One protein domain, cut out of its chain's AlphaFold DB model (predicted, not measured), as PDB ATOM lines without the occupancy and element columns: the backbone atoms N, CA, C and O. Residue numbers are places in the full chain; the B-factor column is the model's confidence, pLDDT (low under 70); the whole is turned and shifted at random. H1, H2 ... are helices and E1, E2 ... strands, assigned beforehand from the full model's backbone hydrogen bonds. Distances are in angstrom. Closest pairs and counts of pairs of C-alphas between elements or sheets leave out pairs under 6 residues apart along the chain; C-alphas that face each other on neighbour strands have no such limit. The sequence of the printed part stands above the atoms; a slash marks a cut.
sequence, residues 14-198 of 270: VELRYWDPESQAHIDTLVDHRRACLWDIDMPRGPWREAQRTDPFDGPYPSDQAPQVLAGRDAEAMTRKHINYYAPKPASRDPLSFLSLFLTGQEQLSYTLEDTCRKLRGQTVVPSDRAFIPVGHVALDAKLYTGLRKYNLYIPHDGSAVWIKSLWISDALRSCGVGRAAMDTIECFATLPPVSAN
ATOM      1  N   VAL A  14     -40.450  42.615 -10.920       76.56
ATOM      2  CA  VAL A  14     -41.061  41.494 -10.201       76.56
ATOM      3  C   VAL A  14     -39.979  40.738  -9.460       76.56
ATOM      4  O   VAL A  14     -39.038  40.225 -10.062       76.56
ATOM      5  N   GLU A  15     -40.163  40.607  -8.157       83.69
ATOM      6  CA  GLU A  15     -39.409  39.685  -7.331       83.69
ATOM      7  C   GLU A  15     -40.290  38.500  -6.947       83.69
ATOM      8  O   GLU A  15     -41.491  38.642  -6.719       83.69
ATOM      9  N   LEU A  16     -39.688  37.321  -6.873       83.56
ATOM     10  CA  LEU A  16     -40.356  36.142  -6.358       83.56
ATOM     11  C   LEU A  16     -40.025  35.975  -4.877       83.56
ATOM     12  O   LEU A  16     -38.858  36.005  -4.486       83.56
ATOM     13  N   ARG A  17     -41.057  35.805  -4.052       85.44
ATOM     14  CA  ARG A  17     -40.939  35.559  -2.611       85.44
ATOM     15  C   ARG A  17     -41.576  34.232  -2.263       85.44
ATOM     16  O   ARG A  17     -42.641  33.908  -2.775       85.44
ATOM     17  N   TYR A  18     -40.961  33.460  -1.381       84.81
ATOM     18  CA  TYR A  18     -41.612  32.255  -0.884       84.81
ATOM     19  C   TYR A  18     -42.730  32.631   0.086       84.81
ATOM     20  O   TYR A  18     -42.591  33.541   0.903       84.81
ATOM     21  N   TRP A  19     -43.846  31.915   0.016       87.06
ATOM     22  CA  TRP A  19     -44.842  31.973   1.076       87.06
ATOM     23  C   TRP A  19     -44.310  31.259   2.334       87.06
ATOM     24  O   TRP A  19     -43.462  30.369   2.246       87.06
ATOM     25  N   ASP A  20     -44.779  31.668   3.511       88.75
ATOM     26  CA  ASP A  20     -44.316  31.134   4.792       88.75
ATOM     27  C   ASP A  20     -45.398  30.200   5.348       88.75
ATOM     28  O   ASP A  20     -46.511  30.668   5.606       88.75
ATOM     29  N   PRO A  21     -45.111  28.897   5.536       88.00
ATOM     30  CA  PRO A  21     -46.091  27.951   6.055       88.00
ATOM     31  C   PRO A  21     -46.420  28.187   7.534       88.00
ATOM     32  O   PRO A  21     -47.374  27.595   8.037       88.00
ATOM     33  N   GLU A  22     -45.674  29.026   8.254       91.62
ATOM     34  CA  GLU A  22     -46.005  29.413   9.631       91.62
ATOM     35  C   GLU A  22     -46.759  30.743   9.725       91.62
ATOM     36  O   GLU A  22     -47.362  31.025  10.761       91.62
ATOM     37  N   SER A  23     -46.799  31.529   8.647       90.75
ATOM     38  CA  SER A  23     -47.487  32.820   8.614       90.75
ATOM     39  C   SER A  23     -48.928  32.664   8.140       90.75
ATOM     40  O   SER A  23     -49.201  32.382   6.970       90.75
ATOM     41  N   GLN A  24     -49.876  32.914   9.045       89.25
ATOM     42  CA  GLN A  24     -51.302  32.887   8.713       89.25
ATOM     43  C   GLN A  24     -51.649  33.905   7.614       89.25
ATOM     44  O   GLN A  24     -52.392  33.577   6.695       89.25
ATOM     45  N   ALA A  25     -51.013  35.081   7.624       86.25
ATOM     46  CA  ALA A  25     -51.200  36.099   6.593       86.25
ATOM     47  C   ALA A  25     -50.744  35.627   5.196       86.25
ATOM     48  O   ALA A  25     -51.406  35.920   4.197       86.25
ATOM     49  N   HIS A  26     -49.645  34.862   5.110       87.69
ATOM     50  CA  HIS A  26     -49.188  34.284   3.838       87.69
ATOM     51  C   HIS A  26     -50.162  33.216   3.344       87.69
ATOM     52  O   HIS A  26     -50.481  33.185   2.155       87.69
ATOM     53  N   ILE A  27     -50.651  32.366   4.252       87.38
ATOM     54  CA  ILE A  27     -51.643  31.331   3.943       87.38
ATOM     55  C   ILE A  27     -52.923  31.965   3.400       87.38
ATOM     56  O   ILE A  27     -53.382  31.569   2.332       87.38
ATOM     57  N   ASP A  28     -53.482  32.950   4.101       85.38
ATOM     58  CA  ASP A  28     -54.740  33.593   3.712       85.38
ATOM     59  C   ASP A  28     -54.611  34.298   2.357       85.38
ATOM     60  O   ASP A  28     -55.421  34.063   1.462       85.38
ATOM     61  N   THR A  29     -53.516  35.037   2.148       82.94
ATOM     62  CA  THR A  29     -53.218  35.678   0.856       82.94
ATOM     63  C   THR A  29     -53.121  34.658  -0.277       82.94
ATOM     64  O   THR A  29     -53.671  34.856  -1.363       82.94
ATOM     65  N   LEU A  30     -52.406  33.551  -0.056       84.12
ATOM     66  CA  LEU A  30     -52.257  32.516  -1.069       84.12
ATOM     67  C   LEU A  30     -53.602  31.838  -1.365       84.12
ATOM     68  O   LEU A  30     -53.894  31.590  -2.530       84.12
ATOM     69  N   VAL A  31     -54.440  31.592  -0.354       83.50
ATOM     70  CA  VAL A  31     -55.812  31.084  -0.539       83.50
ATOM     71  C   VAL A  31     -56.636  32.043  -1.390       83.50
ATOM     72  O   VAL A  31     -57.291  31.598  -2.331       83.50
ATOM     73  N   ASP A  32     -56.572  33.347  -1.140       79.56
ATOM     74  CA  ASP A  32     -57.306  34.337  -1.935       79.56
ATOM     75  C   ASP A  32     -56.834  34.378  -3.386       79.56
ATOM     76  O   ASP A  32     -57.643  34.382  -4.320       79.56
ATOM     77  N   HIS A  33     -55.522  34.310  -3.604       82.06
ATOM     78  CA  HIS A  33     -54.981  34.162  -4.947       82.06
ATOM     79  C   HIS A  33     -55.452  32.862  -5.622       82.06
ATOM     80  O   HIS A  33     -55.721  32.862  -6.827       82.06
ATOM     81  N   ARG A  34     -55.572  31.759  -4.873       81.31
ATOM     82  CA  ARG A  34     -56.067  30.473  -5.386       81.31
ATOM     83  C   ARG A  34     -57.566  30.498  -5.689       81.31
ATOM     84  O   ARG A  34     -57.978  29.962  -6.717       81.31
ATOM     85  N   ARG A  35     -58.373  31.204  -4.888       77.50
ATOM     86  CA  ARG A  35     -59.781  31.512  -5.212       77.50
ATOM     87  C   ARG A  35     -59.873  32.264  -6.530       77.50
ATOM     88  O   ARG A  35     -60.633  31.870  -7.407       77.50
ATOM     89  N   ALA A  36     -59.048  33.291  -6.713       72.25
ATOM     90  CA  ALA A  36     -59.034  34.075  -7.943       72.25
ATOM     91  C   ALA A  36     -58.500  33.303  -9.167       72.25
ATOM     92  O   ALA A  36     -58.849  33.637 -10.302       72.25
ATOM     93  N   CYS A  37     -57.666  32.274  -8.968       72.88
ATOM     94  CA  CYS A  37     -57.228  31.381 -10.044       72.88
ATOM     95  C   CYS A  37     -58.140  30.157 -10.251       72.88
ATOM     96  O   CYS A  37     -57.925  29.426 -11.216       72.88
ATOM     97  N   LEU A  38     -59.147  29.960  -9.390       70.38
ATOM     98  CA  LEU A  38     -60.124  28.861  -9.410       70.38
ATOM     99  C   LEU A  38     -59.498  27.456  -9.332       70.38
ATOM    100  O   LEU A  38     -60.042  26.506  -9.890       70.38
ATOM    101  N   TRP A  39     -58.353  27.316  -8.660       69.38
ATOM    102  CA  TRP A  39     -57.618  26.048  -8.607       69.38
ATOM    103  C   TRP A  39     -57.038  25.788  -7.218       69.38
ATOM    104  O   TRP A  39     -56.421  26.685  -6.648       69.38
ATOM    105  N   ASP A  40     -57.211  24.567  -6.695       73.62
ATOM    106  CA  ASP A  40     -56.602  24.079  -5.445       73.62
ATOM    107  C   ASP A  40     -56.725  25.050  -4.250       73.62
ATOM    108  O   ASP A  40     -55.780  25.283  -3.496       73.62
ATOM    109  N   ILE A  41     -57.924  25.618  -4.082       78.06
ATOM    110  CA  ILE A  41     -58.218  26.738  -3.170       78.06
ATOM    111  C   ILE A  41     -57.768  26.474  -1.729       78.06
ATOM    112  O   ILE A  41     -57.109  27.321  -1.128       78.06
ATOM    113  N   ASP A  42     -58.089  25.300  -1.184       78.25
ATOM    114  CA  ASP A  42     -57.848  24.979   0.230       78.25
ATOM    115  C   ASP A  42     -56.505  24.278   0.478       78.25
ATOM    116  O   ASP A  42     -56.103  24.062   1.626       78.25
ATOM    117  N   MET A  43     -55.760  23.960  -0.583       81.88
ATOM    118  CA  MET A  43     -54.484  23.255  -0.473       81.88
ATOM    119  C   MET A  43     -53.416  24.008   0.343       81.88
ATOM    120  O   MET A  43     -52.712  23.339   1.110       81.88
ATOM    121  N   PRO A  44     -53.316  25.359   0.293       85.12
ATOM    122  CA  PRO A  44     -52.419  26.123   1.163       85.12
ATOM    123  C   PRO A  44     -52.692  25.956   2.662       85.12
ATOM    124  O   PRO A  44     -51.763  26.070   3.455       85.12
ATOM    125  N   ARG A  45     -53.943  25.688   3.072       87.00
ATOM    126  CA  ARG A  45     -54.296  25.479   4.490       87.00
ATOM    127  C   ARG A  45     -53.971  24.067   4.975       87.00
ATOM    128  O   ARG A  45     -53.852  23.859   6.180       87.00
ATOM    129  N   GLY A  46     -53.843  23.115   4.053       85.19
ATOM    130  CA  GLY A  46     -53.640  21.703   4.353       85.19
ATOM    131  C   GLY A  46     -52.305  21.172   3.825       85.19
ATOM    132  O   GLY A  46     -51.247  21.559   4.323       85.19
ATOM    133  N   PRO A  47     -52.323  20.252   2.844       79.44
ATOM    134  CA  PRO A  47     -51.157  19.447   2.484       79.44
ATOM    135  C   PRO A  47     -49.968  20.257   1.953       79.44
ATOM    136  O   PRO A  47     -48.830  19.830   2.134       79.44
ATOM    137  N   TRP A  48     -50.178  21.423   1.332       82.12
ATOM    138  CA  TRP A  48     -49.052  22.242   0.865       82.12
ATOM    139  C   TRP A  48     -48.294  22.903   2.011       82.12
ATOM    140  O   TRP A  48     -47.076  23.028   1.931       82.12
ATOM    141  N   ARG A  49     -48.989  23.274   3.092       84.88
ATOM    142  CA  ARG A  49     -48.357  23.809   4.307       84.88
ATOM    143  C   ARG A  49     -47.386  22.806   4.898       84.88
ATOM    144  O   ARG A  49     -46.254  23.154   5.212       84.88
ATOM    145  N   GLU A  50     -47.816  21.555   4.988       81.69
ATOM    146  CA  GLU A  50     -46.974  20.488   5.516       81.69
ATOM    147  C   GLU A  50     -45.815  20.148   4.577       81.69
ATOM    148  O   GLU A  50     -44.676  19.989   5.012       81.69
ATOM    149  N   ALA A  51     -46.068  20.124   3.273       76.75
ATOM    150  CA  ALA A  51     -45.027  19.873   2.289       76.75
ATOM    151  C   ALA A  51     -43.980  20.994   2.176       76.75
ATOM    152  O   ALA A  51     -42.838  20.739   1.820       76.75
ATOM    153  N   GLN A  52     -44.339  22.239   2.484       79.31
ATOM    154  CA  GLN A  52     -43.383  23.346   2.543       79.31
ATOM    155  C   GLN A  52     -42.435  23.193   3.752       79.31
ATOM    156  O   GLN A  52     -41.255  23.550   3.664       79.31
ATOM    157  N   ARG A  53     -42.931  22.634   4.868       79.94
ATOM    158  CA  ARG A  53     -42.154  22.351   6.092       79.94
ATOM    159  C   ARG A  53     -41.237  21.145   5.958       79.94
ATOM    160  O   ARG A  53     -40.170  21.131   6.569       79.94
ATOM    161  N   THR A  54     -41.679  20.142   5.214       73.94
ATOM    162  CA  THR A  54     -41.018  18.840   5.075       73.94
ATOM    163  C   THR A  54     -40.283  18.732   3.743       73.94
ATOM    164  O   THR A  54     -40.471  19.546   2.844       73.94
ATOM    165  N   ASP A  55     -39.371  17.765   3.629       62.69
ATOM    166  CA  ASP A  55     -38.710  17.499   2.353       62.69
ATOM    167  C   ASP A  55     -39.753  16.943   1.347       62.69
ATOM    168  O   ASP A  55     -40.415  15.940   1.632       62.69
ATOM    169  N   PRO A  56     -39.942  17.588   0.184       53.84
ATOM    170  CA  PRO A  56     -41.010  17.336  -0.794       53.84
ATOM    171  C   PRO A  56     -41.034  15.933  -1.422       53.84
ATOM    172  O   PRO A  56     -42.013  15.573  -2.094       53.84
ATOM    173  N   PHE A  57     -39.971  15.134  -1.308       50.66
ATOM    174  CA  PHE A  57     -39.841  13.961  -2.175       50.66
ATOM    175  C   PHE A  57     -40.703  12.754  -1.778       50.66
ATOM    176  O   PHE A  57     -41.084  12.011  -2.681       50.66
ATOM    177  N   ASP A  58     -41.153  12.627  -0.525       45.81
ATOM    178  CA  ASP A  58     -41.760  11.370  -0.027       45.81
ATOM    179  C   ASP A  58     -43.291  11.410   0.209       45.81
ATOM    180  O   ASP A  58     -43.901  10.445   0.665       45.81
ATOM    181  N   GLY A  59     -43.960  12.526  -0.116       48.81
ATOM    182  CA  GLY A  59     -45.418  12.667   0.033       48.81
ATOM    183  C   GLY A  59     -46.240  12.161  -1.177       48.81
ATOM    184  O   GLY A  59     -45.809  12.359  -2.319       48.81
ATOM    185  N   PRO A  60     -47.451  11.588  -0.971       44.97
ATOM    186  CA  PRO A  60     -48.279  10.975  -2.025       44.97
ATOM    187  C   PRO A  60     -48.993  11.967  -2.965       44.97
ATOM    188  O   PRO A  60     -49.615  11.540  -3.937       44.97
ATOM    189  N   TYR A  61     -48.926  13.277  -2.705       45.00
ATOM    190  CA  TYR A  61     -49.643  14.290  -3.485       45.00
ATOM    191  C   TYR A  61     -48.736  14.964  -4.534       45.00
ATOM    192  O   TYR A  61     -47.597  15.323  -4.209       45.00
ATOM    193  N   PRO A  62     -49.213  15.157  -5.785       47.12
ATOM    194  CA  PRO A  62     -48.520  15.968  -6.779       47.12
ATOM    195  C   PRO A  62     -48.416  17.402  -6.258       47.12
ATOM    196  O   PRO A  62     -49.279  17.906  -5.541       47.12
ATOM    197  N   SER A  63     -47.284  18.017  -6.519       47.91
ATOM    198  CA  SER A  63     -46.628  18.841  -5.532       47.91
ATOM    199  C   SER A  63     -46.511  20.254  -6.093       47.91
ATOM    200  O   SER A  63     -45.458  20.694  -6.533       47.91
ATOM    201  N   ASP A  64     -47.601  21.012  -6.046       50.25
ATOM    202  CA  ASP A  64     -47.597  22.464  -6.289       50.25
ATOM    203  C   ASP A  64     -46.895  23.203  -5.121       50.25
ATOM    204  O   ASP A  64     -47.395  24.176  -4.570       50.25
ATOM    205  N   GLN A  65     -45.747  22.687  -4.676       51.19
ATOM    206  CA  GLN A  65     -45.215  22.793  -3.314       51.19
ATOM    207  C   GLN A  65     -44.296  23.993  -3.084       51.19
ATOM    208  O   GLN A  65     -43.633  24.063  -2.057       51.19
ATOM    209  N   ALA A  66     -44.243  24.943  -4.015       51.38
ATOM    210  CA  ALA A  66     -43.545  26.206  -3.797       51.38
ATOM    211  C   ALA A  66     -44.159  27.336  -4.638       51.38
ATOM    212  O   ALA A  66     -43.500  27.842  -5.554       51.38
ATOM    213  N   PRO A  67     -45.422  27.734  -4.383       56.28
ATOM    214  CA  PRO A  67     -45.951  28.953  -4.958       56.28
ATOM    215  C   PRO A  67     -45.108  30.120  -4.450       56.28
ATOM    216  O   PRO A  67     -45.031  30.414  -3.260       56.28
ATOM    217  N   GLN A  68     -44.430  30.765  -5.379       60.31
ATOM    218  CA  GLN A  68     -43.765  32.023  -5.159       60.31
ATOM    219  C   GLN A  68     -44.808  33.123  -5.304       60.31
ATOM    220  O   GLN A  68     -45.546  33.190  -6.291       60.31
ATOM    221  N   VAL A  69     -44.885  33.971  -4.292       60.41
ATOM    222  CA  VAL A  69     -45.662  35.194  -4.313       60.41
ATOM    223  C   VAL A  69     -44.911  36.207  -5.161       60.41
ATOM    224  O   VAL A  69     -43.717  36.446  -4.972       60.41
ATOM    225  N   LEU A  70     -45.618  36.792  -6.117       62.91
ATOM    226  CA  LEU A  70     -45.074  37.856  -6.945       62.91
ATOM    227  C   LEU A  70     -45.090  39.142  -6.125       62.91
ATOM    228  O   LEU A  70     -46.161  39.634  -5.775       62.91
ATOM    229  N   ALA A  71     -43.910  39.665  -5.814       58.66
ATOM    230  CA  ALA A  71     -43.712  40.947  -5.166       58.66
ATOM    231  C   ALA A  71     -43.401  42.000  -6.235       58.66
ATOM    232  O   ALA A  71     -42.418  41.890  -6.967       58.66
ATOM    233  N   GLY A  72     -44.238  43.029  -6.335       54.97
ATOM    234  CA  GLY A  72     -43.905  44.204  -7.135       54.97
ATOM    235  C   GLY A  72     -42.939  45.106  -6.374       54.97
ATOM    236  O   GLY A  72     -43.262  45.524  -5.263       54.97
ATOM    237  N   ARG A  73     -41.786  45.445  -6.961       52.19
ATOM    238  CA  ARG A  73     -41.004  46.616  -6.539       52.19
ATOM    239  C   ARG A  73     -41.278  47.788  -7.484       52.19
ATOM    240  O   ARG A  73     -41.395  47.606  -8.694       52.19
ATOM    241  N   ASP A  74     -41.364  48.975  -6.891       51.22
ATOM    242  CA  ASP A  74     -41.336  50.282  -7.560       51.22
ATOM    243  C   ASP A  74     -42.458  50.624  -8.542       51.22
ATOM    244  O   ASP A  74     -42.237  51.219  -9.591       51.22
ATOM    245  N   ALA A  75     -43.711  50.393  -8.153       54.34
ATOM    246  CA  ALA A  75     -44.805  51.127  -8.781       54.34
ATOM    247  C   ALA A  75     -45.935  51.383  -7.797       54.34
ATOM    248  O   ALA A  75     -46.958  50.705  -7.827       54.34
ATOM    249  N   GLU A  76     -45.781  52.409  -6.957       59.00
ATOM    250  CA  GLU A  76     -46.839  52.902  -6.067       59.00
ATOM    251  C   GLU A  76     -48.186  53.032  -6.807       59.00
ATOM    252  O   GLU A  76     -49.230  52.666  -6.278       59.00
ATOM    253  N   ALA A  77     -48.163  53.445  -8.080       60.97
ATOM    254  CA  ALA A  77     -49.339  53.511  -8.945       60.97
ATOM    255  C   ALA A  77     -49.950  52.138  -9.295       60.97
ATOM    256  O   ALA A  77     -51.172  52.007  -9.308       60.97
ATOM    257  N   MET A  78     -49.141  51.110  -9.569       64.75
ATOM    258  CA  MET A  78     -49.630  49.755  -9.869       64.75
ATOM    259  C   MET A  78     -50.069  49.030  -8.603       64.75
ATOM    260  O   MET A  78     -51.141  48.437  -8.583       64.75
ATOM    261  N   THR A  79     -49.313  49.168  -7.518       63.69
ATOM    262  CA  THR A  79     -49.731  48.781  -6.172       63.69
ATOM    263  C   THR A  79     -51.095  49.379  -5.842       63.69
ATOM    264  O   THR A  79     -52.029  48.657  -5.510       63.69
ATOM    265  N   ARG A  80     -51.259  50.692  -6.024       68.00
ATOM    266  CA  ARG A  80     -52.534  51.382  -5.806       68.00
ATOM    267  C   ARG A  80     -53.622  50.877  -6.751       68.00
ATOM    268  O   ARG A  80     -54.760  50.733  -6.327       68.00
ATOM    269  N   LYS A  81     -53.291  50.557  -8.006       69.69
ATOM    270  CA  LYS A  81     -54.224  49.947  -8.969       69.69
ATOM    271  C   LYS A  81     -54.707  48.571  -8.498       69.69
ATOM    272  O   LYS A  81     -55.900  48.307  -8.572       69.69
ATOM    273  N   HIS A  82     -53.804  47.726  -8.001       70.69
ATOM    274  CA  HIS A  82     -54.119  46.416  -7.430       70.69
ATOM    275  C   HIS A  82     -55.000  46.549  -6.181       70.69
ATOM    276  O   HIS A  82     -56.089  45.978  -6.142       70.69
ATOM    277  N   ILE A  83     -54.577  47.379  -5.219       66.75
ATOM    278  CA  ILE A  83     -55.315  47.656  -3.978       66.75
ATOM    279  C   ILE A  83     -56.719  48.177  -4.298       66.75
ATOM    280  O   ILE A  83     -57.697  47.626  -3.816       66.75
ATOM    281  N   ASN A  84     -56.844  49.188  -5.162       68.75
ATOM    282  CA  ASN A  84     -58.139  49.777  -5.516       68.75
ATOM    283  C   ASN A  84     -59.055  48.808  -6.270       68.75
ATOM    284  O   ASN A  84     -60.277  48.919  -6.172       68.75
ATOM    285  N   TYR A  85     -58.492  47.894  -7.063       66.94
ATOM    286  CA  TYR A  85     -59.281  46.924  -7.816       66.94
ATOM    287  C   TYR A  85     -59.957  45.907  -6.893       66.94
ATOM    288  O   TYR A  85     -61.127  45.593  -7.108       66.94
ATOM    289  N   TYR A  86     -59.233  45.439  -5.871       63.56
ATOM    290  CA  TYR A  86     -59.727  44.475  -4.882       63.56
ATOM    291  C   TYR A  86     -60.221  45.116  -3.581       63.56
ATOM    292  O   TYR A  86     -60.596  44.396  -2.659       63.56
ATOM    293  N   ALA A  87     -60.240  46.446  -3.487       56.62
ATOM    294  CA  ALA A  87     -60.851  47.143  -2.368       56.62
ATOM    295  C   ALA A  87     -62.360  46.832  -2.327       56.62
ATOM    296  O   ALA A  87     -62.990  46.774  -3.392       56.62
ATOM    297  N   PRO A  88     -62.967  46.694  -1.133       51.53
ATOM    298  CA  PRO A  88     -64.404  46.502  -1.001       51.53
ATOM    299  C   PRO A  88     -65.149  47.632  -1.715       51.53
ATOM    300  O   PRO A  88     -65.114  48.790  -1.291       51.53
ATOM    301  N   LYS A  89     -65.816  47.314  -2.826       48.19
ATOM    302  CA  LYS A  89     -66.693  48.273  -3.501       48.19
ATOM    303  C   LYS A  89     -68.028  48.307  -2.754       48.19
ATOM    304  O   LYS A  89     -68.521  47.246  -2.365       48.19
ATOM    305  N   PRO A  90     -68.644  49.486  -2.550       44.81
ATOM    306  CA  PRO A  90     -70.001  49.547  -2.017       44.81
ATOM    307  C   PRO A  90     -70.919  48.712  -2.915       44.81
ATOM    308  O   PRO A  90     -70.775  48.754  -4.134       44.81
ATOM    309  N   ALA A  91     -71.816  47.933  -2.302       45.97
ATOM    310  CA  ALA A  91     -72.647  46.927  -2.962       45.97
ATOM    311  C   ALA A  91     -73.329  47.467  -4.236       45.97
ATOM    312  O   ALA A  91     -74.394  48.083  -4.181       45.97
ATOM    313  N   SER A  92     -72.720  47.234  -5.399       44.03
ATOM    314  CA  SER A  92     -73.345  47.507  -6.688       44.03
ATOM    315  C   SER A  92     -74.232  46.324  -7.053       44.03
ATOM    316  O   SER A  92     -73.783  45.180  -7.020       44.03
ATOM    317  N   ARG A  93     -75.486  46.597  -7.430       38.97
ATOM    318  CA  ARG A  93     -76.505  45.611  -7.849       38.97
ATOM    319  C   ARG A  93     -76.218  44.965  -9.222       38.97
ATOM    320  O   ARG A  93     -77.145  44.716  -9.984       38.97
ATOM    321  N   ASP A  94     -74.954  44.738  -9.560       45.59
ATOM    322  CA  ASP A  94     -74.537  44.081 -10.800       45.59
ATOM    323  C   ASP A  94     -74.316  42.567 -10.558       45.59
ATOM    324  O   ASP A  94     -73.518  42.210  -9.686       45.59
ATOM    325  N   PRO A  95     -74.992  41.663 -11.296       35.72
ATOM    326  CA  PRO A  95     -74.905  40.213 -11.097       35.72
ATOM    327  C   PRO A  95     -73.500  39.612 -11.264       35.72
ATOM    328  O   PRO A  95     -73.167  38.650 -10.573       35.72
ATOM    329  N   LEU A  96     -72.653  40.175 -12.137       40.31
ATOM    330  CA  LEU A  96     -71.282  39.683 -12.350       40.31
ATOM    331  C   LEU A  96     -70.351  40.085 -11.200       40.31
ATOM    332  O   LEU A  96     -69.534  39.285 -10.739       40.31
ATOM    333  N   SER A  97     -70.545  41.294 -10.673       42.03
ATOM    334  CA  SER A  97     -69.910  41.756  -9.436       42.03
ATOM    335  C   SER A  97     -70.331  40.906  -8.232       42.03
ATOM    336  O   SER A  97     -69.511  40.631  -7.358       42.03
ATOM    337  N   PHE A  98     -71.582  40.433  -8.207       34.66
ATOM    338  CA  PHE A  98     -72.098  39.564  -7.151       34.66
ATOM    339  C   PHE A  98     -71.489  38.159  -7.203       34.66
ATOM    340  O   PHE A  98     -71.113  37.648  -6.159       34.66
ATOM    341  N   LEU A  99     -71.311  37.553  -8.385       36.44
ATOM    342  CA  LEU A  99     -70.653  36.245  -8.511       36.44
ATOM    343  C   LEU A  99     -69.161  36.323  -8.150       36.44
ATOM    344  O   LEU A  99     -68.662  35.457  -7.439       36.44
ATOM    345  N   SER A 100     -68.469  37.394  -8.557       37.75
ATOM    346  CA  SER A 100     -67.096  37.667  -8.114       37.75
ATOM    347  C   SER A 100     -67.026  37.797  -6.592       37.75
ATOM    348  O   SER A 100     -66.220  37.121  -5.974       37.75
ATOM    349  N   LEU A 101     -67.889  38.613  -5.979       37.16
ATOM    350  CA  LEU A 101     -67.906  38.842  -4.531       37.16
ATOM    351  C   LEU A 101     -68.311  37.583  -3.737       37.16
ATOM    352  O   LEU A 101     -67.756  37.322  -2.671       37.16
ATOM    353  N   PHE A 102     -69.247  36.792  -4.269       33.22
ATOM    354  CA  PHE A 102     -69.751  35.551  -3.673       33.22
ATOM    355  C   PHE A 102     -68.734  34.402  -3.772       33.22
ATOM    356  O   PHE A 102     -68.670  33.572  -2.871       33.22
ATOM    357  N   LEU A 103     -67.902  34.372  -4.821       38.19
ATOM    358  CA  LEU A 103     -66.824  33.387  -4.983       38.19
ATOM    359  C   LEU A 103     -65.527  33.785  -4.260       38.19
ATOM    360  O   LEU A 103     -64.769  32.905  -3.855       38.19
ATOM    361  N   THR A 104     -65.247  35.083  -4.092       45.19
ATOM    362  CA  THR A 104     -63.983  35.554  -3.496       45.19
ATOM    363  C   THR A 104     -64.042  35.821  -1.999       45.19
ATOM    364  O   THR A 104     -62.991  36.120  -1.450       45.19
ATOM    365  N   GLY A 105     -65.217  35.744  -1.353       37.75
ATOM    366  CA  GLY A 105     -65.384  35.811   0.109       37.75
ATOM    367  C   GLY A 105     -64.406  36.768   0.795       37.75
ATOM    368  O   GLY A 105     -63.477  36.309   1.452       37.75
ATOM    369  N   GLN A 106     -64.551  38.078   0.572       43.28
ATOM    370  CA  GLN A 106     -63.571  39.049   1.058       43.28
ATOM    371  C   GLN A 106     -63.598  39.172   2.587       43.28
ATOM    372  O   GLN A 106     -64.367  39.955   3.143       43.28
ATOM    373  N   GLU A 107     -62.686  38.464   3.245       38.16
ATOM    374  CA  GLU A 107     -62.083  38.902   4.499       38.16
ATOM    375  C   GLU A 107     -60.730  39.544   4.170       38.16
ATOM    376  O   GLU A 107     -59.803  38.896   3.710       38.16
ATOM    377  N   GLN A 108     -60.683  40.865   4.334       41.81
ATOM    378  CA  GLN A 108     -59.510  41.693   4.618       41.81
ATOM    379  C   GLN A 108     -58.152  41.185   4.075       41.81
ATOM    380  O   GLN A 108     -57.331  40.653   4.817       41.81
ATOM    381  N   LEU A 109     -57.868  41.447   2.792       48.38
ATOM    382  CA  LEU A 109     -56.506  41.333   2.259       48.38
ATOM    383  C   LEU A 109     -55.567  42.209   3.105       48.38
ATOM    384  O   LEU A 109     -55.683  43.438   3.105       48.38
ATOM    385  N   SER A 110     -54.627  41.592   3.824       50.38
ATOM    386  CA  SER A 110     -53.458  42.310   4.329       50.38
ATOM    387  C   SER A 110     -52.643  42.731   3.114       50.38
ATOM    388  O   SER A 110     -51.937  41.922   2.520       50.38
ATOM    389  N   TYR A 111     -52.780  43.990   2.696       66.25
ATOM    390  CA  TYR A 111     -52.143  44.488   1.470       66.25
ATOM    391  C   TYR A 111     -50.614  44.428   1.515       66.25
ATOM    392  O   TYR A 111     -49.976  44.493   0.470       66.25
ATOM    393  N   THR A 112     -50.037  44.270   2.704       80.06
ATOM    394  CA  THR A 112     -48.600  44.122   2.910       80.06
ATOM    395  C   THR A 112     -48.331  42.830   3.669       80.06
ATOM    396  O   THR A 112     -48.980  42.545   4.676       80.06
ATOM    397  N   LEU A 113     -47.363  42.062   3.184       84.12
ATOM    398  CA  LEU A 113     -46.793  40.892   3.840       84.12
ATOM    399  C   LEU A 113     -45.334  41.171   4.191       84.12
ATOM    400  O   LEU A 113     -44.688  41.979   3.531       84.12
ATOM    401  N   GLU A 114     -44.803  40.492   5.199       88.69
ATOM    402  CA  GLU A 114     -43.372  40.492   5.499       88.69
ATOM    403  C   GLU A 114     -42.768  39.179   5.017       88.69
ATOM    404  O   GLU A 114     -43.342  38.118   5.218       88.69
ATOM    405  N   ASP A 115     -41.606  39.217   4.373       87.88
ATOM    406  CA  ASP A 115     -40.905  37.995   3.991       87.88
ATOM    407  C   ASP A 115     -40.359  37.283   5.231       87.88
ATOM    408  O   ASP A 115     -39.227  37.532   5.633       87.88
ATOM    409  N   THR A 116     -41.179  36.412   5.823       91.69
ATOM    410  CA  THR A 116     -40.879  35.656   7.047       91.69
ATOM    411  C   THR A 116     -40.537  34.191   6.789       91.69
ATOM    412  O   THR A 116     -40.312  33.439   7.737       91.69
ATOM    413  N   CYS A 117     -40.475  33.753   5.525       88.19
ATOM    414  CA  CYS A 117     -40.293  32.345   5.185       88.19
ATOM    415  C   CYS A 117     -38.945  31.820   5.704       88.19
ATOM    416  O   CYS A 117     -37.881  32.244   5.256       88.19
ATOM    417  N   ARG A 118     -38.991  30.869   6.647       89.06
ATOM    418  CA  ARG A 118     -37.801  30.196   7.214       89.06
ATOM    419  C   ARG A 118     -37.609  28.773   6.700       89.06
ATOM    420  O   ARG A 118     -36.554  28.173   6.922       89.06
ATOM    421  N   LYS A 119     -38.629  28.217   6.047       82.38
ATOM    422  CA  LYS A 119     -38.648  26.844   5.546       82.38
ATOM    423  C   LYS A 119     -39.112  26.807   4.103       82.38
ATOM    424  O   LYS A 119     -40.216  27.234   3.772       82.38
ATOM    425  N   LEU A 120     -38.262  26.237   3.263       76.75
ATOM    426  CA  LEU A 120     -38.556  25.965   1.874       76.75
ATOM    427  C   LEU A 120     -38.267  24.502   1.598       76.75
ATOM    428  O   LEU A 120     -37.102  24.112   1.542       76.75
ATOM    429  N   ARG A 121     -39.320  23.711   1.376       71.50
ATOM    430  CA  ARG A 121     -39.182  22.307   0.963       71.50
ATOM    431  C   ARG A 121     -38.272  21.532   1.934       71.50
ATOM    432  O   ARG A 121     -37.320  20.880   1.519       71.50
ATOM    433  N   GLY A 122     -38.481  21.726   3.238       74.06
ATOM    434  CA  GLY A 122     -37.664  21.122   4.300       74.06
ATOM    435  C   GLY A 122     -36.327  21.818   4.577       74.06
ATOM    436  O   GLY A 122     -35.791  21.705   5.683       74.06
ATOM    437  N   GLN A 123     -35.810  22.605   3.632       76.50
ATOM    438  CA  GLN A 123     -34.561  23.340   3.794       76.50
ATOM    439  C   GLN A 123     -34.774  24.614   4.611       76.50
ATOM    440  O   GLN A 123     -35.777  25.318   4.472       76.50
ATOM    441  N   THR A 124     -33.817  24.917   5.487       84.31
ATOM    442  CA  THR A 124     -33.802  26.189   6.212       84.31
ATOM    443  C   THR A 124     -33.344  27.294   5.269       84.31
ATOM    444  O   THR A 124     -32.275  27.194   4.672       84.31
ATOM    445  N   VAL A 125     -34.137  28.355   5.174       82.69
ATOM    446  CA  VAL A 125     -33.810  29.570   4.421       82.69
ATOM    447  C   VAL A 125     -33.765  30.764   5.369       82.69
ATOM    448  O   VAL A 125     -34.386  30.749   6.435       82.69
ATOM    449  N   VAL A 126     -32.989  31.785   5.007       87.75
ATOM    450  CA  VAL A 126     -32.931  33.040   5.762       87.75
ATOM    451  C   VAL A 126     -33.962  33.997   5.162       87.75
ATOM    452  O   VAL A 126     -33.790  34.379   4.001       87.75
ATOM    453  N   PRO A 127     -35.017  34.372   5.906       88.88
ATOM    454  CA  PRO A 127     -35.961  35.380   5.445       88.88
ATOM    455  C   PRO A 127     -35.259  36.727   5.296       88.88
ATOM    456  O   PRO A 127     -34.308  37.030   6.019       88.88
ATOM    457  N   SER A 128     -35.729  37.549   4.361       87.44
ATOM    458  CA  SER A 128     -35.219  38.919   4.246       87.44
ATOM    459  C   SER A 128     -35.851  39.889   5.246       87.44
ATOM    460  O   SER A 128     -35.353  41.009   5.366       87.44
ATOM    461  N   ASP A 129     -36.956  39.491   5.891       89.06
ATOM    462  CA  ASP A 129     -37.768  40.297   6.812       89.06
ATOM    463  C   ASP A 129     -38.243  41.633   6.190       89.06
ATOM    464  O   ASP A 129     -38.543  42.608   6.876       89.06
ATOM    465  N   ARG A 130     -38.298  41.704   4.851       87.00
ATOM    466  CA  ARG A 130     -38.755  42.889   4.115       87.00
ATOM    467  C   ARG A 130     -40.249  42.824   3.854       87.00
ATOM    468  O   ARG A 130     -40.759  41.803   3.399       87.00
ATOM    469  N   ALA A 131     -40.917  43.956   4.046       85.06
ATOM    470  CA  ALA A 131     -42.293  44.147   3.622       85.06
ATOM    471  C   ALA A 131     -42.417  44.124   2.086       85.06
ATOM    472  O   ALA A 131     -41.581  44.691   1.376       85.06
ATOM    473  N   PHE A 132     -43.472  43.503   1.570       82.88
ATOM    474  CA  PHE A 132     -43.796  43.450   0.149       82.88
ATOM    475  C   PHE A 132     -45.307  43.337  -0.075       82.88
ATOM    476  O   PHE A 132     -46.067  43.009   0.833       82.88
ATOM    477  N   ILE A 133     -45.739  43.610  -1.308       81.25
ATOM    478  CA  ILE A 133     -47.152  43.561  -1.695       81.25
ATOM    479  C   ILE A 133     -47.358  42.395  -2.661       81.25
ATOM    480  O   ILE A 133     -46.751  42.391  -3.741       81.25
ATOM    481  N   PRO A 134     -48.180  41.403  -2.288       83.38
ATOM    482  CA  PRO A 134     -48.458  40.246  -3.120       83.38
ATOM    483  C   PRO A 134     -49.351  40.651  -4.300       83.38
ATOM    484  O   PRO A 134     -50.446  41.166  -4.110       83.38
ATOM    485  N   VAL A 135     -48.899  40.422  -5.535       83.00
ATOM    486  CA  VAL A 135     -49.666  40.772  -6.752       83.00
ATOM    487  C   VAL A 135     -50.031  39.573  -7.630       83.00
ATOM    488  O   VAL A 135     -50.627  39.719  -8.704       83.00
ATOM    489  N   GLY A 136     -49.667  38.376  -7.181       85.44
ATOM    490  CA  GLY A 136     -50.002  37.120  -7.828       85.44
ATOM    491  C   GLY A 136     -49.215  35.942  -7.271       85.44
ATOM    492  O   GLY A 136     -48.574  36.055  -6.222       85.44
ATOM    493  N   HIS A 137     -49.262  34.814  -7.976       87.75
ATOM    494  CA  HIS A 137     -48.484  33.625  -7.639       87.75
ATOM    495  C   HIS A 137     -48.042  32.848  -8.879       87.75
ATOM    496  O   HIS A 137     -48.623  32.975  -9.956       87.75
ATOM    497  N   VAL A 138     -47.007  32.033  -8.707       88.94
ATOM    498  CA  VAL A 138     -46.529  31.051  -9.685       88.94
ATOM    499  C   VAL A 138     -45.776  29.949  -8.948       88.94
ATOM    500  O   VAL A 138     -45.119  30.236  -7.955       88.94
ATOM    501  N   ALA A 139     -45.856  28.697  -9.384       84.88
ATOM    502  CA  ALA A 139     -45.208  27.573  -8.709       84.88
ATOM    503  C   ALA A 139     -44.209  26.846  -9.618       84.88
ATOM    504  O   ALA A 139     -44.371  26.817 -10.838       84.88
ATOM    505  N   LEU A 140     -43.202  26.228  -8.993       82.56
ATOM    506  CA  LEU A 140     -42.339  25.221  -9.610       82.56
ATOM    507  C   LEU A 140     -42.602  23.861  -8.962       82.56
ATOM    508  O   LEU A 140     -42.543  23.743  -7.738       82.56
ATOM    509  N   ASP A 141     -42.843  22.842  -9.783       79.25
ATOM    510  CA  ASP A 141     -42.988  21.451  -9.351       79.25
ATOM    511  C   ASP A 141     -41.918  20.577 -10.017       79.25
ATOM    512  O   ASP A 141     -41.818  20.517 -11.238       79.25
ATOM    513  N   ALA A 142     -41.106  19.894  -9.213       68.38
ATOM    514  CA  ALA A 142     -40.094  18.957  -9.706       68.38
ATOM    515  C   ALA A 142     -40.656  17.543  -9.939       68.38
ATOM    516  O   ALA A 142     -39.967  16.682 -10.486       68.38
ATOM    517  N   LYS A 143     -41.900  17.269  -9.521       66.69
ATOM    518  CA  LYS A 143     -42.565  15.996  -9.796       66.69
ATOM    519  C   LYS A 143     -43.268  16.067 -11.146       66.69
ATOM    520  O   LYS A 143     -44.118  16.912 -11.411       66.69
ATOM    521  N   LEU A 144     -42.946  15.098 -11.993       62.06
ATOM    522  CA  LEU A 144     -43.729  14.793 -13.182       62.06
ATOM    523  C   LEU A 144     -45.185  14.537 -12.799       62.06
ATOM    524  O   LEU A 144     -45.467  13.665 -11.973       62.06
ATOM    525  N   TYR A 145     -46.106  15.232 -13.464       64.50
ATOM    526  CA  TYR A 145     -47.523  14.916 -13.372       64.50
ATOM    527  C   TYR A 145     -47.740  13.460 -13.814       64.50
ATOM    528  O   TYR A 145     -47.557  13.097 -14.979       64.50
ATOM    529  N   THR A 146     -48.088  12.593 -12.860       61.09
ATOM    530  CA  THR A 146     -48.185  11.138 -13.060       61.09
ATOM    531  C   THR A 146     -49.208  10.768 -14.129       61.09
ATOM    532  O   THR A 146     -48.993   9.801 -14.859       61.09
ATOM    533  N   GLY A 147     -50.257  11.577 -14.296       63.12
ATOM    534  CA  GLY A 147     -51.270  11.397 -15.335       63.12
ATOM    535  C   GLY A 147     -50.747  11.563 -16.766       63.12
ATOM    536  O   GLY A 147     -51.401  11.092 -17.692       63.12
ATOM    537  N   LEU A 148     -49.555  12.142 -16.971       68.88
ATOM    538  CA  LEU A 148     -48.924  12.234 -18.292       68.88
ATOM    539  C   LEU A 148     -48.098  10.999 -18.658       68.88
ATOM    540  O   LEU A 148     -47.780  10.808 -19.833       68.88
ATOM    541  N   ARG A 149     -47.786  10.123 -17.689       70.69
ATOM    542  CA  ARG A 149     -47.024   8.887 -17.946       70.69
ATOM    543  C   ARG A 149     -47.704   8.003 -18.993       70.69
ATOM    544  O   ARG A 149     -47.016   7.353 -19.773       70.69
ATOM    545  N   LYS A 150     -49.041   8.030 -19.059       76.44
ATOM    546  CA  LYS A 150     -49.834   7.252 -20.024       76.44
ATOM    547  C   LYS A 150     -49.620   7.664 -21.487       76.44
ATOM    548  O   LYS A 150     -49.916   6.875 -22.374       76.44
ATOM    549  N   TYR A 151     -49.084   8.859 -21.744       79.69
ATOM    550  CA  TYR A 151     -48.853   9.364 -23.103       79.69
ATOM    551  C   TYR A 151     -47.414   9.187 -23.596       79.69
ATOM    552  O   TYR A 151     -47.094   9.653 -24.685       79.69
ATOM    553  N   ASN A 152     -46.547   8.534 -22.814       77.62
ATOM    554  CA  ASN A 152     -45.166   8.220 -23.196       77.62
ATOM    555  C   ASN A 152     -44.368   9.436 -23.721       77.62
ATOM    556  O   ASN A 152     -43.614   9.339 -24.691       77.62
ATOM    557  N   LEU A 153     -44.560  10.606 -23.101       82.19
ATOM    558  CA  LEU A 153     -43.814  11.814 -23.451       82.19
ATOM    559  C   LEU A 153     -42.364  11.688 -22.983       82.19
ATOM    560  O   LEU A 153     -42.107  11.333 -21.833       82.19
ATOM    561  N   TYR A 154     -41.414  12.036 -23.853       80.50
ATOM    562  CA  TYR A 154     -39.998  12.055 -23.494       80.50
ATOM    563  C   TYR A 154     -39.679  13.267 -22.607       80.50
ATOM    564  O   TYR A 154     -39.430  14.379 -23.093       80.50
ATOM    565  N   ILE A 155     -39.703  13.040 -21.295       81.69
ATOM    566  CA  ILE A 155     -39.359  14.013 -20.260       81.69
ATOM    567  C   ILE A 155     -38.239  13.415 -19.397       81.69
ATOM    568  O   ILE A 155     -38.402  12.288 -18.928       81.69
ATOM    569  N   PRO A 156     -37.124  14.136 -19.167       79.00
ATOM    570  CA  PRO A 156     -36.069  13.680 -18.263       79.00
ATOM    571  C   PRO A 156     -36.606  13.288 -16.878       79.00
ATOM    572  O   PRO A 156     -37.440  13.984 -16.297       79.00
ATOM    573  N   HIS A 157     -36.141  12.151 -16.358       72.06
ATOM    574  CA  HIS A 157     -36.550  11.602 -15.056       72.06
ATOM    575  C   HIS A 157     -35.475  11.760 -13.970       72.06
ATOM    576  O   HIS A 157     -35.699  11.370 -12.828       72.06
ATOM    577  N   ASP A 158     -34.328  12.330 -14.319       74.69
ATOM    578  CA  ASP A 158     -33.169  12.595 -13.459       74.69
ATOM    579  C   ASP A 158     -33.338  13.845 -12.572       74.69
ATOM    580  O   ASP A 158     -32.400  14.265 -11.904       74.69
ATOM    581  N   GLY A 159     -34.538  14.433 -12.552       73.06
ATOM    582  CA  GLY A 159     -34.848  15.648 -11.797       73.06
ATOM    583  C   GLY A 159     -34.478  16.942 -12.522       73.06
ATOM    584  O   GLY A 159     -34.730  18.018 -11.988       73.06
ATOM    585  N   SER A 160     -33.945  16.863 -13.745       82.81
ATOM    586  CA  SER A 160     -33.542  18.041 -14.518       82.81
ATOM    587  C   SER A 160     -34.723  18.771 -15.183       82.81
ATOM    588  O   SER A 160     -34.566  19.889 -15.682       82.81
ATOM    589  N   ALA A 161     -35.908  18.153 -15.196       86.94
ATOM    590  CA  ALA A 161     -37.137  18.720 -15.730       86.94
ATOM    591  C   ALA A 161     -38.071  19.192 -14.610       86.94
ATOM    592  O   ALA A 161     -38.465  18.401 -13.753       86.94
ATOM    593  N   VAL A 162     -38.479  20.461 -14.661       86.69
ATOM    594  CA  VAL A 162     -39.417  21.055 -13.697       86.69
ATOM    595  C   VAL A 162     -40.597  21.715 -14.394       86.69
ATOM    596  O   VAL A 162     -40.506  22.187 -15.527       86.69
ATOM    597  N   TRP A 163     -41.728  21.738 -13.707       87.94
ATOM    598  CA  TRP A 163     -42.998  22.227 -14.208       87.94
ATOM    599  C   TRP A 163     -43.310  23.609 -13.643       87.94
ATOM    600  O   TRP A 163     -43.356  23.783 -12.427       87.94
ATOM    601  N   ILE A 164     -43.576  24.584 -14.507       90.50
ATOM    602  CA  ILE A 164     -44.135  25.880 -14.125       90.50
ATOM    603  C   ILE A 164     -45.650  25.735 -14.050       90.50
ATOM    604  O   ILE A 164     -46.301  25.427 -15.049       90.50
ATOM    605  N   LYS A 165     -46.215  25.973 -12.870       85.38
ATOM    606  CA  LYS A 165     -47.646  25.813 -12.601       85.38
ATOM    607  C   LYS A 165     -48.285  27.093 -12.098       85.38
ATOM    608  O   LYS A 165     -47.638  27.933 -11.475       85.38
ATOM    609  N   SER A 166     -49.587  27.194 -12.349       81.00
ATOM    610  CA  SER A 166     -50.486  28.167 -11.720       81.00
ATOM    611  C   SER A 166     -49.973  29.609 -11.751       81.00
ATOM    612  O   SER A 166     -50.069  30.320 -10.757       81.00
ATOM    613  N   LEU A 167     -49.419  30.060 -12.882       89.06
ATOM    614  CA  LEU A 167     -49.126  31.480 -13.050       89.06
ATOM    615  C   LEU A 167     -50.444  32.257 -13.038       89.06
ATOM    616  O   LEU A 167     -51.230  32.198 -13.988       89.06
ATOM    617  N   TRP A 168     -50.658  33.025 -11.981       86.81
ATOM    618  CA  TRP A 168     -51.775  33.941 -11.865       86.81
ATOM    619  C   TRP A 168     -51.267  35.324 -11.484       86.81
ATOM    620  O   TRP A 168     -50.534  35.502 -10.513       86.81
ATOM    621  N   ILE A 169     -51.695  36.311 -12.265       84.94
ATOM    622  CA  ILE A 169     -51.457  37.728 -12.018       84.94
ATOM    623  C   ILE A 169     -52.799  38.372 -11.710       84.94
ATOM    624  O   ILE A 169     -53.776  38.113 -12.432       84.94
ATOM    625  N   SER A 170     -52.800  39.264 -10.718       81.19
ATOM    626  CA  SER A 170     -53.882  40.214 -10.472       81.19
ATOM    627  C   SER A 170     -54.453  40.770 -11.777       81.19
ATOM    628  O   SER A 170     -53.712  41.293 -12.613       81.19
ATOM    629  N   ASP A 171     -55.778  40.713 -11.927       78.50
ATOM    630  CA  ASP A 171     -56.466  41.206 -13.128       78.50
ATOM    631  C   ASP A 171     -56.129  42.676 -13.408       78.50
ATOM    632  O   ASP A 171     -55.865  43.055 -14.549       78.50
ATOM    633  N   ALA A 172     -56.042  43.479 -12.345       79.00
ATOM    634  CA  ALA A 172     -55.685  44.890 -12.398       79.00
ATOM    635  C   ALA A 172     -54.319  45.151 -13.052       79.00
ATOM    636  O   ALA A 172     -54.107  46.216 -13.634       79.00
ATOM    637  N   LEU A 173     -53.389  44.202 -12.952       78.88
ATOM    638  CA  LEU A 173     -52.008  44.337 -13.424       78.88
ATOM    639  C   LEU A 173     -51.725  43.562 -14.712       78.88
ATOM    640  O   LEU A 173     -50.592  43.556 -15.209       78.88
ATOM    641  N   ARG A 174     -52.739  42.914 -15.290       82.75
ATOM    642  CA  ARG A 174     -52.593  42.293 -16.607       82.75
ATOM    643  C   ARG A 174     -52.309  43.357 -17.663       82.75
ATOM    644  O   ARG A 174     -52.719  44.509 -17.547       82.75
ATOM    645  N   SER A 175     -51.541  42.960 -18.675       82.12
ATOM    646  CA  SER A 175     -51.024  43.841 -19.734       82.12
ATOM    647  C   SER A 175     -50.057  44.944 -19.269       82.12
ATOM    648  O   SER A 175     -49.604  45.725 -20.098       82.12
ATOM    649  N   CYS A 176     -49.654  44.973 -17.991       81.50
ATOM    650  CA  CYS A 176     -48.627  45.887 -17.466       81.50
ATOM    651  C   CYS A 176     -47.215  45.263 -17.430       81.50
ATOM    652  O   CYS A 176     -46.349  45.735 -16.710       81.50
ATOM    653  N   GLY A 177     -46.977  44.162 -18.151       85.00
ATOM    654  CA  GLY A 177     -45.669  43.488 -18.185       85.00
ATOM    655  C   GLY A 177     -45.368  42.554 -17.003       85.00
ATOM    656  O   GLY A 177     -44.428  41.770 -17.095       85.00
ATOM    657  N   VAL A 178     -46.204  42.534 -15.955       84.50
ATOM    658  CA  VAL A 178     -46.005  41.706 -14.747       84.50
ATOM    659  C   VAL A 178     -45.835  40.221 -15.060       84.50
ATOM    660  O   VAL A 178     -44.896  39.599 -14.582       84.50
ATOM    661  N   GLY A 179     -46.698  39.646 -15.903       87.94
ATOM    662  CA  GLY A 179     -46.596  38.228 -16.271       87.94
ATOM    663  C   GLY A 179     -45.311  37.891 -17.031       87.94
ATOM    664  O   GLY A 179     -44.764  36.805 -16.863       87.94
ATOM    665  N   ARG A 180     -44.793  38.829 -17.838       89.31
ATOM    666  CA  ARG A 180     -43.510  38.652 -18.529       89.31
ATOM    667  C   ARG A 180     -42.364  38.649 -17.520       89.31
ATOM    668  O   ARG A 180     -41.582  37.710 -17.536       89.31
ATOM    669  N   ALA A 181     -42.317  39.649 -16.640       88.06
ATOM    670  CA  ALA A 181     -41.286  39.753 -15.612       88.06
ATOM    671  C   ALA A 181     -41.316  38.550 -14.651       88.06
ATOM    672  O   ALA A 181     -40.276  37.974 -14.365       88.06
ATOM    673  N   ALA A 182     -42.506  38.095 -14.243       88.75
ATOM    674  CA  ALA A 182     -42.687  36.885 -13.440       88.75
ATOM    675  C   ALA A 182     -42.065  35.643 -14.093       88.75
ATOM    676  O   ALA A 182     -41.343  34.891 -13.440       88.75
ATOM    677  N   MET A 183     -42.330  35.441 -15.388       91.75
ATOM    678  CA  MET A 183     -41.770  34.315 -16.127       91.75
ATOM    679  C   MET A 183     -40.261  34.465 -16.355       91.75
ATOM    680  O   MET A 183     -39.544  33.480 -16.245       91.75
ATOM    681  N   ASP A 184     -39.758  35.672 -16.636       91.06
ATOM    682  CA  ASP A 184     -38.314  35.915 -16.772       91.06
ATOM    683  C   ASP A 184     -37.586  35.544 -15.462       91.06
ATOM    684  O   ASP A 184     -36.587  34.821 -15.485       91.06
ATOM    685  N   THR A 185     -38.138  35.947 -14.312       87.94
ATOM    686  CA  THR A 185     -37.580  35.619 -12.994       87.94
ATOM    687  C   THR A 185     -37.672  34.124 -12.685       87.94
ATOM    688  O   THR A 185     -36.680  33.549 -12.242       87.94
ATOM    689  N   ILE A 186     -38.814  33.464 -12.923       88.81
ATOM    690  CA  ILE A 186     -38.969  32.047 -12.545       88.81
ATOM    691  C   ILE A 186     -38.171  31.101 -13.445       88.81
ATOM    692  O   ILE A 186     -37.672  30.084 -12.969       88.81
ATOM    693  N   GLU A 187     -38.018  31.439 -14.728       91.56
ATOM    694  CA  GLU A 187     -37.190  30.674 -15.662       91.56
ATOM    695  C   GLU A 187     -35.714  30.732 -15.247       91.56
ATOM    696  O   GLU A 187     -35.050  29.699 -15.234       91.56
ATOM    697  N   CYS A 188     -35.224  31.909 -14.838       88.62
ATOM    698  CA  CYS A 188     -33.883  32.075 -14.272       88.62
ATOM    699  C   CYS A 188     -33.737  31.316 -12.948       88.62
ATOM    700  O   CYS A 188     -32.791  30.571 -12.731       88.62
ATOM    701  N   PHE A 189     -34.715  31.449 -12.059       84.75
ATOM    702  CA  PHE A 189     -34.682  30.798 -10.759       84.75
ATOM    703  C   PHE A 189     -34.647  29.268 -10.851       84.75
ATOM    704  O   PHE A 189     -33.952  28.615 -10.075       84.75
ATOM    705  N   ALA A 190     -35.358  28.690 -11.821       86.44
ATOM    706  CA  ALA A 190     -35.350  27.253 -12.057       86.44
ATOM    707  C   ALA A 190     -33.955  26.714 -12.416       86.44
ATOM    708  O   ALA A 190     -33.687  25.545 -12.146       86.44
ATOM    709  N   THR A 191     -33.057  27.535 -12.976       88.62
ATOM    710  CA  THR A 191     -31.693  27.113 -13.341       88.62
ATOM    711  C   THR A 191     -30.726  27.167 -12.156       88.62
ATOM    712  O   THR A 191     -29.612  26.657 -12.247       88.62
ATOM    713  N   LEU A 192     -31.113  27.801 -11.045       83.31
ATOM    714  CA  LEU A 192     -30.263  27.975  -9.870       83.31
ATOM    715  C   LEU A 192     -30.416  26.801  -8.885       83.31
ATOM    716  O   LEU A 192     -31.490  26.195  -8.795       83.31
ATOM    717  N   PRO A 193     -29.375  26.475  -8.093       75.69
ATOM    718  CA  PRO A 193     -29.512  25.547  -6.976       75.69
ATOM    719  C   PRO A 193     -30.581  26.010  -5.965       75.69
ATOM    720  O   PRO A 193     -30.703  27.210  -5.721       75.69
ATOM    721  N   PRO A 194     -31.338  25.086  -5.339       69.94
ATOM    722  CA  PRO A 194     -31.233  23.629  -5.459       69.94
ATOM    723  C   PRO A 194     -31.993  23.033  -6.659       69.94
ATOM    724  O   PRO A 194     -31.960  21.821  -6.832       69.94
ATOM    725  N   VAL A 195     -32.686  23.842  -7.472       76.19
ATOM    726  CA  VAL A 195     -33.549  23.348  -8.562       76.19
ATOM    727  C   VAL A 195     -32.726  22.846  -9.749       76.19
ATOM    728  O   VAL A 195     -32.933  21.720 -10.184       76.19
ATOM    729  N   SER A 196     -31.766  23.644 -10.228       83.62
ATOM    730  CA  SER A 196     -30.796  23.281 -11.283       83.62
ATOM    731  C   SER A 196     -31.419  22.613 -12.523       83.62
ATOM    732  O   SER A 196     -30.860  21.671 -13.086       83.62
ATOM    733  N   ALA A 197     -32.598  23.073 -12.940       88.25
ATOM    734  CA  ALA A 197     -33.322  22.511 -14.069       88.25
ATOM    735  C   ALA A 197     -32.658  22.867 -15.407       88.25
ATOM    736  O   ALA A 197     -32.200  23.991 -15.609       88.25
ATOM    737  N   ASN A 198     -32.691  21.928 -16.352       92.06
ATOM    738  CA  ASN A 198     -32.328  22.138 -17.759       92.06
ATOM    739  C   ASN A 198     -33.554  22.094 -18.692       92.06
ATOM    740  O   ASN A 198     -33.461  22.435 -19.871       92.06
TER     741      ASN A 198
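Overview. This is residues 14 to 198 of the 270 residues of an uncharacterized protein of Gibberella intermedia (UniProt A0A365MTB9). What does the model look like? A strongly twisted sheet of four strands has helix H1 across one face and helix H6 on the opposite face, making three layers, with helices on both faces of a sheet. H4 packs on H1 away from the sheet, a long unnamed stretch, residues 105 to 133, folds back on itself, and residues 147 to 154, of which 147 to 151 belong to H5, stick out. What is it made of? The printed part has 185 residues with six named helices and four named strands, in the order E1 H1 H2 E2 H3 H4 E3 H5 E4 H6; the sheet order is E1 E2 E3 E4, antiparallel, the class is mixed, and 90 residues, under half, are in named elements. It is compact, with a radius of gyration of the C-alphas of 17.1 A, spanning 53 by 38 by 30 A.

Arrangement. How do the strands pair? E1, residues 14 to 18, and E4, residues 161 to 169, are edge strands; E2, residues 67 to 73, and E3, residues 134 to 141, are inner strands. Within hydrogen-bond range are N 15 and O 71, 2.9 A, for E1 and E2; N 68 and O 138, 2.7 A, for E2 and E3; and N 163 and O 141, 2.8 A, for E3 and E4. Which helices are on the sheet? H1, residues 24 to 37, is over E3 and E4 at a height over the sheet of 9.2 A, across the strands at 83 degrees to E3 on the local plane; its closest C-alphas to E3 are those of His 33 and Gly 136, 6.5 A. H6, residues 178 to 190, is on the opposite face, its closest C-alphas to E1 being those of Val 14 and Ala 181, 5.7 A. H3, residues 76 to 86, is on the sheet too, its closest C-alphas to E3 being those of His 82 and Val 135, 7.2 A. Which helices are not on it? H4, residues 95 to 104, touches H1 at its residues 32 to 36 alone, at a steep tilt of 38 degrees, opposite ways, with closest C-alphas Arg 35 and Thr 104, 6.1 A. H2, residues 47 to 53, and H5, residues 146 to 151, touch no helix. Every O i to N i+4 pair is within hydrogen-bond range in H1, H2, H3, H4 and H6; H5 has 0 of 2, and 2 of 3 O i to N i+3 pairs.

Along the chain. Where do the elements begin and end? E1 begins at C-alpha 14, (-41.061, 41.494, -10.201), and H6 ends at C-alpha 190, (-35.350, 27.253, -12.057). Which are longest? E4 is 24.1 A, E3 20.5 A, H1 19.7 A, E2 18.4 A and H6 18.2 A from first to last C-alpha.

Size, cuts and confidence. How far does it reach? The two C-alphas farthest apart, those of Arg 93 and Asp 158, are 54.8 A apart, and the printed part has no cut. Which links are long? H2 to E2, with 13 residues, and H4 to E3, with 29. Where is confidence low? Mean pLDDT of the printed part is 72.5, with 65 residues under 70, among them residues 55 to 81 and 83 to 111.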